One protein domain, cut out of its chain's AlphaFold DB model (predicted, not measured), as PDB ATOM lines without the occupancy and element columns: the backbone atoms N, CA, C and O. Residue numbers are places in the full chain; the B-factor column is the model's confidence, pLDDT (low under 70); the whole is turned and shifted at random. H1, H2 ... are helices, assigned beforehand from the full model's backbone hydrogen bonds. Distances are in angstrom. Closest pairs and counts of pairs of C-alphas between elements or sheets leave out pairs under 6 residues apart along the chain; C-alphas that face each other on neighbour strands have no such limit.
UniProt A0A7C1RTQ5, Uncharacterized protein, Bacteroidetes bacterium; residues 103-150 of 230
ATOM      1  N   ILE A 103      16.980 -41.064 115.794       87.25
ATOM      2  CA  ILE A 103      17.933 -40.009 116.171       87.25
ATOM      3  C   ILE A 103      17.712 -39.602 117.632       87.25
ATOM      4  O   ILE A 103      18.672 -39.522 118.398       87.25
ATOM      5  N   ALA A 104      16.452 -39.411 118.040       89.38
ATOM      6  CA  ALA A 104      16.111 -39.130 119.433       89.38
ATOM      7  C   ALA A 104      16.572 -40.266 120.368       89.38
ATOM      8  O   ALA A 104      17.254 -40.007 121.356       89.38
ATOM      9  N   ARG A 105      16.295 -41.532 120.017       93.94
ATOM     10  CA  ARG A 105      16.733 -42.701 120.802       93.94
ATOM     11  C   ARG A 105      18.253 -42.844 120.886       93.94
ATOM     12  O   ARG A 105      18.752 -43.305 121.909       93.94
ATOM     13  N   GLN A 106      18.997 -42.505 119.834       92.62
ATOM     14  CA  GLN A 106      20.462 -42.523 119.862       92.62
ATOM     15  C   GLN A 106      21.007 -41.425 120.778       92.62
ATOM     16  O   GLN A 106      21.880 -41.697 121.601       92.62
ATOM     17  N   ALA A 107      20.440 -40.219 120.707       93.31
ATOM     18  CA  ALA A 107      20.820 -39.105 121.571       93.31
ATOM     19  C   ALA A 107      20.478 -39.337 123.052       93.31
ATOM     20  O   ALA A 107      21.185 -38.836 123.918       93.31
ATOM     21  N   GLU A 108      19.434 -40.113 123.359       94.81
ATOM     22  CA  GLU A 108      19.130 -40.547 124.732       94.81
ATOM     23  C   GLU A 108      20.139 -41.564 125.282       94.81
ATOM     24  O   GLU A 108      20.317 -41.665 126.494       94.81
ATOM     25  N   LYS A 109      20.779 -42.350 124.407       95.69
ATOM     26  CA  LYS A 109      21.674 -43.452 124.795       95.69
ATOM     27  C   LYS A 109      23.154 -43.072 124.810       95.69
ATOM     28  O   LYS A 109      23.936 -43.798 125.418       95.69
ATOM     29  N   SER A 110      23.549 -42.007 124.113       96.75
ATOM     30  CA  SER A 110      24.944 -41.578 123.992       96.75
ATOM     31  C   SER A 110      25.053 -40.059 124.027       96.75
ATOM     32  O   SER A 110      24.585 -39.360 123.123       96.75
ATOM     33  N   ASP A 111      25.748 -39.566 125.051       96.69
ATOM     34  CA  ASP A 111      26.099 -38.153 125.178       96.69
ATOM     35  C   ASP A 111      27.012 -37.705 124.029       96.69
ATOM     36  O   ASP A 111      26.903 -36.573 123.553       96.69
ATOM     37  N   GLU A 112      27.870 -38.596 123.520       96.38
ATOM     38  CA  GLU A 112      28.719 -38.325 122.358       96.38
ATOM     39  C   GLU A 112      27.886 -38.114 121.089       96.38
ATOM     40  O   GLU A 112      28.102 -37.142 120.361       96.38
ATOM     41  N   PHE A 113      26.904 -38.986 120.829       92.88
ATOM     42  CA  PHE A 113      25.997 -38.826 119.691       92.88
ATOM     43  C   PHE A 113      25.171 -37.546 119.822       92.88
ATOM     44  O   PHE A 113      25.035 -36.793 118.858       92.88
ATOM     45  N   ARG A 114      24.655 -37.269 121.024       95.19
ATOM     46  CA  ARG A 114      23.932 -36.032 121.324       95.19
ATOM     47  C   ARG A 114      24.781 -34.800 121.010       95.19
ATOM     48  O   ARG A 114      24.314 -33.914 120.294       95.19
ATOM     49  N   ALA A 115      26.015 -34.749 121.507       95.81
ATOM     50  CA  ALA A 115      26.931 -33.638 121.259       95.81
ATOM     51  C   ALA A 115      27.216 -33.468 119.759       95.81
ATOM     52  O   ALA A 115      27.099 -32.360 119.235       95.81
ATOM     53  N   MET A 116      27.496 -34.569 119.054       91.00
ATOM     54  CA  MET A 116      27.722 -34.577 117.606       91.00
ATOM     55  C   MET A 116      26.504 -34.065 116.824       91.00
ATOM     56  O   MET A 116      26.653 -33.242 115.913       91.00
ATOM     57  N   PHE A 117      25.292 -34.500 117.182       86.81
ATOM     58  CA  PHE A 117      24.060 -34.042 116.542       86.81
ATOM     59  C   PHE A 117      23.851 -32.540 116.756       86.81
ATOM     60  O   PHE A 117      23.615 -31.801 115.795       86.81
ATOM     61  N   VAL A 118      23.983 -32.071 118.002       89.56
ATOM     62  CA  VAL A 118      23.825 -30.653 118.352       89.56
ATOM     63  C   VAL A 118      24.844 -29.795 117.602       89.56
ATOM     64  O   VAL A 118      24.470 -28.781 117.011       89.56
ATOM     65  N   GLU A 119      26.111 -30.208 117.559       90.62
ATOM     66  CA  GLU A 119      27.160 -29.513 116.810       90.62
ATOM     67  C   GLU A 119      26.854 -29.470 115.308       90.62
ATOM     68  O   GLU A 119      26.908 -28.402 114.693       90.62
ATOM     69  N   THR A 120      26.457 -30.600 114.722       80.94
ATOM     70  CA  THR A 120      26.100 -30.696 113.298       80.94
ATOM     71  C   THR A 120      24.953 -29.752 112.949       80.94
ATOM     72  O   THR A 120      25.008 -29.023 111.954       80.94
ATOM     73  N   MET A 121      23.912 -29.721 113.778       77.00
ATOM     74  CA  MET A 121      22.754 -28.856 113.568       77.00
ATOM     75  C   MET A 121      23.079 -27.380 113.810       77.00
ATOM     76  O   MET A 121      22.612 -26.529 113.053       77.00
ATOM     77  N   ASN A 122      23.942 -27.058 114.778       80.69
ATOM     78  CA  ASN A 122      24.466 -25.704 114.966       80.69
ATOM     79  C   ASN A 122      25.301 -25.247 113.768       80.69
ATOM     80  O   ASN A 122      25.150 -24.118 113.305       80.69
ATOM     81  N   ASN A 123      26.141 -26.120 113.210       76.25
ATOM     82  CA  ASN A 123      26.908 -25.810 112.009       76.25
ATOM     83  C   ASN A 123      25.982 -25.532 110.816       76.25
ATOM     84  O   ASN A 123      26.163 -24.531 110.126       76.25
ATOM     85  N   ARG A 124      24.939 -26.353 110.619       66.94
ATOM     86  CA  ARG A 124      23.905 -26.116 109.595       66.94
ATOM     87  C   ARG A 124      23.149 -24.811 109.837       66.94
ATOM     88  O   ARG A 124      22.907 -24.077 108.888       66.94
ATOM     89  N   TYR A 125      22.820 -24.489 111.084       65.88
ATOM     90  CA  TYR A 125      22.204 -23.213 111.437       65.88
ATOM     91  C   TYR A 125      23.111 -22.023 111.099       65.88
ATOM     92  O   TYR A 125      22.660 -21.052 110.496       65.88
ATOM     93  N   LEU A 126      24.398 -22.078 111.441       70.81
ATOM     94  CA  LEU A 126      25.330 -20.967 111.233       70.81
ATOM     95  C   LEU A 126      25.732 -20.812 109.761       70.81
ATOM     96  O   LEU A 126      25.646 -19.708 109.219       70.81
ATOM     97  N   ASN A 127      26.093 -21.916 109.110       67.06
ATOM     98  CA  ASN A 127      26.764 -21.936 107.807       67.06
ATOM     99  C   ASN A 127      25.896 -22.493 106.671       67.06
ATOM    100  O   ASN A 127      26.258 -22.380 105.501       67.06
ATOM    101  N   GLY A 128      24.777 -23.135 106.994       54.62
ATOM    102  CA  GLY A 128      23.899 -23.746 106.008       54.62
ATOM    103  C   GLY A 128      22.994 -22.734 105.299       54.62
ATOM    104  O   GLY A 128      22.741 -21.636 105.802       54.62
ATOM    105  N   PRO A 129      22.449 -23.118 104.130       46.88
ATOM    106  CA  PRO A 129      21.529 -22.280 103.363       46.88
ATOM    107  C   PRO A 129      20.147 -22.140 104.025       46.88
ATOM    108  O   PRO A 129      19.349 -21.310 103.602       46.88
ATOM    109  N   VAL A 130      19.848 -22.954 105.044       46.06
ATOM    110  CA  VAL A 130      18.585 -22.945 105.787       46.06
ATOM    111  C   VAL A 130      18.871 -22.681 107.258       46.06
ATOM    112  O   VAL A 130      19.611 -23.428 107.897       46.06
ATOM    113  N   LYS A 131      18.257 -21.623 107.796       53.50
ATOM    114  CA  LYS A 131      18.282 -21.308 109.225       53.50
ATOM    115  C   LYS A 131      17.182 -22.107 109.933       53.50
ATOM    116  O   LYS A 131      16.029 -22.059 109.516       53.50
ATOM    117  N   GLY A 132      17.555 -22.854 110.969       57.31
ATOM    118  CA  GLY A 132      16.651 -23.582 111.869       57.31
ATOM    119  C   GLY A 132      16.844 -23.166 113.335       57.31
ATOM    120  O   GLY A 132      17.582 -22.220 113.590       57.31
ATOM    121  N   PRO A 133      16.229 -23.865 114.299       59.22
ATOM    122  CA  PRO A 133      16.265 -23.491 115.721       59.22
ATOM    123  C   PRO A 133      17.618 -23.744 116.436       59.22
ATOM    124  O   PRO A 133      17.769 -23.493 117.624       59.22
ATOM    125  N   GLY A 134      18.648 -24.213 115.722       71.62
ATOM    126  CA  GLY A 134      19.901 -24.669 116.333       71.62
ATOM    127  C   GLY A 134      19.778 -26.086 116.896       71.62
ATOM    128  O   GLY A 134      18.713 -26.698 116.862       71.62
ATOM    129  N   GLY A 135      20.894 -26.661 117.340       81.12
ATOM    130  CA  GLY A 135      20.975 -28.091 117.636       81.12
ATOM    131  C   GLY A 135      20.228 -28.532 118.888       81.12
ATOM    132  O   GLY A 135      19.573 -29.569 118.857       81.12
ATOM    133  N   GLU A 136      20.298 -27.749 119.962       89.50
ATOM    134  CA  GLU A 136      19.662 -28.102 121.237       89.50
ATOM    135  C   GLU A 136      18.134 -28.055 121.131       89.50
ATOM    136  O   GLU A 136      17.454 -29.017 121.478       89.50
ATOM    137  N   GLU A 137      17.594 -26.980 120.557       81.06
ATOM    138  CA  GLU A 137      16.152 -26.837 120.345       81.06
ATOM    139  C   GLU A 137      15.630 -27.854 119.311       81.06
ATOM    140  O   GLU A 137      14.583 -28.462 119.533       81.06
ATOM    141  N   ALA A 138      16.385 -28.135 118.237       76.56
ATOM    142  CA  ALA A 138      16.025 -29.190 117.284       76.56
ATOM    143  C   ALA A 138      15.960 -30.574 117.949       76.56
ATOM    144  O   ALA A 138      15.032 -31.344 117.702       76.56
ATOM    145  N   LEU A 139      16.930 -30.898 118.807       84.00
ATOM    146  CA  LEU A 139      16.930 -32.170 119.517       84.00
ATOM    147  C   LEU A 139      15.784 -32.247 120.532       84.00
ATOM    148  O   LEU A 139      15.110 -33.273 120.612       84.00
ATOM    149  N   GLN A 140      15.523 -31.164 121.267       86.94
ATOM    150  CA  GLN A 140      14.404 -31.092 122.203       86.94
ATOM    151  C   GLN A 140      13.059 -31.311 121.494       86.94
ATOM    152  O   GLN A 140      12.216 -32.046 122.009       86.94
ATOM    153  N   GLU A 141      12.861 -30.732 120.305       78.31
ATOM    154  CA  GLU A 141      11.656 -30.960 119.498       78.31
ATOM    155  C   GLU A 141      11.519 -32.433 119.095       78.31
ATOM    156  O   GLU A 141      10.442 -33.015 119.260       78.31
ATOM    157  N   LEU A 142      12.600 -33.038 118.590       80.50
ATOM    158  CA  LEU A 142      12.614 -34.443 118.182       80.50
ATOM    159  C   LEU A 142      12.267 -35.368 119.348       80.50
ATOM    160  O   LEU A 142      11.434 -36.255 119.190       80.50
ATOM    161  N   MET A 143      12.854 -35.136 120.523       87.19
ATOM    162  CA  MET A 143      12.569 -35.925 121.723       87.19
ATOM    163  C   MET A 143      11.116 -35.745 122.180       87.19
ATOM    164  O   MET A 143      10.418 -36.729 122.419       87.19
ATOM    165  N   ALA A 144      10.619 -34.504 122.226       85.44
ATOM    166  CA  ALA A 144       9.245 -34.206 122.636       85.44
ATOM    167  C   ALA A 144       8.181 -34.774 121.678       85.44
ATOM    168  O   ALA A 144       7.041 -34.994 122.085       85.44
ATOM    169  N   ASN A 145       8.543 -35.016 120.416       80.25
ATOM    170  CA  ASN A 145       7.642 -35.495 119.368       80.25
ATOM    171  C   ASN A 145       8.084 -36.841 118.773       80.25
ATOM    172  O   ASN A 145       7.690 -37.166 117.655       80.25
ATOM    173  N   SER A 146       8.879 -37.634 119.495       86.44
ATOM    174  CA  SER A 146       9.492 -38.862 118.964       86.44
ATOM    175  C   SER A 146       8.455 -39.813 118.350       86.44
ATOM    176  O   SER A 146       8.621 -40.275 117.224       86.44
ATOM    177  N   ASP A 147       7.306 -39.981 119.010       87.94
ATOM    178  CA  ASP A 147       6.200 -40.821 118.535       87.94
ATOM    179  C   ASP A 147       5.608 -40.375 117.198       87.94
ATOM    180  O   ASP A 147       5.237 -41.219 116.389       87.94
ATOM    181  N   LYS A 148       5.540 -39.062 116.950       79.62
ATOM    182  CA  LYS A 148       5.058 -38.494 115.680       79.62
ATOM    183  C   LYS A 148       6.003 -38.831 114.529       79.62
ATOM    184  O   LYS A 148       5.580 -38.883 113.376       79.62
ATOM    185  N   TYR A 149       7.287 -38.997 114.829       81.38
ATOM    186  CA  TYR A 149       8.323 -39.235 113.836       81.38
ATOM    187  C   TYR A 149       8.723 -40.710 113.709       81.38
ATOM    188  O   TYR A 149       9.508 -41.037 112.823       81.38
ATOM    189  N   ASP A 150       8.158 -41.588 114.538       90.94
ATOM    190  CA  ASP A 150       8.459 -43.017 114.569       90.94
ATOM    191  C   ASP A 150       7.811 -43.748 113.388       90.94
ATOM    192  O   ASP A 150       6.603 -44.006 113.335       90.94
TER     193      ASP A 150
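Overview. This is residues 103 to 150 of the 230 residues of an uncharacterized protein of Bacteroidetes bacterium (UniProt A0A7C1RTQ5). Three helices make a triangle: H2, the longest, and H3 spread apart as a V, and H1 closes its open side, with little H4 following H3. Residues 128 to 134 fold back from H2 to H3. The printed part has 48 residues with four named helices, H1 to H4 in order, and no named strand: all helix. It is compact, with a radius of gyration of the C-alphas of 10.7 A, and only just flat, spanning 28 by 24 by 13 A.

Along the chain. Find C-alpha 103 at (17.933, -40.009, 116.171), where H1, residues 103 to 109, begins. H2, residues 111 to 127, runs 23.8 A from (26.099, -38.153, 125.178). H3, residues 135 to 144, covers 14.1 A; H4 is residues 146 to 149.

Arrangement. H2 touches H3 at a steep tilt of 58 degrees, opposite ways; their closest C-alphas, Val 118 and Gly 135, are 3.9 A apart. H1 touches H2 only at the corner, with residues 113 to 117 of H2 alone; C-alphas 107 and 114, the closest, are 4.4 A apart. H1 touches H3 about perpendicular, at 90 degrees, closest at C-alphas 104 and 143, 5.3 A. H4 and H2 are apart. In H1, H2 and H3 every O i to N i+4 pair is within hydrogen-bond range; H4 is too short for one.

Size, cuts and confidence. The farthest C-alphas, Lys 109 and Pro 129, are 30.1 A apart. The printed part has no cut and no long link. Look for pLDDT under 70 at residues 124 to 125 and 127 to 133.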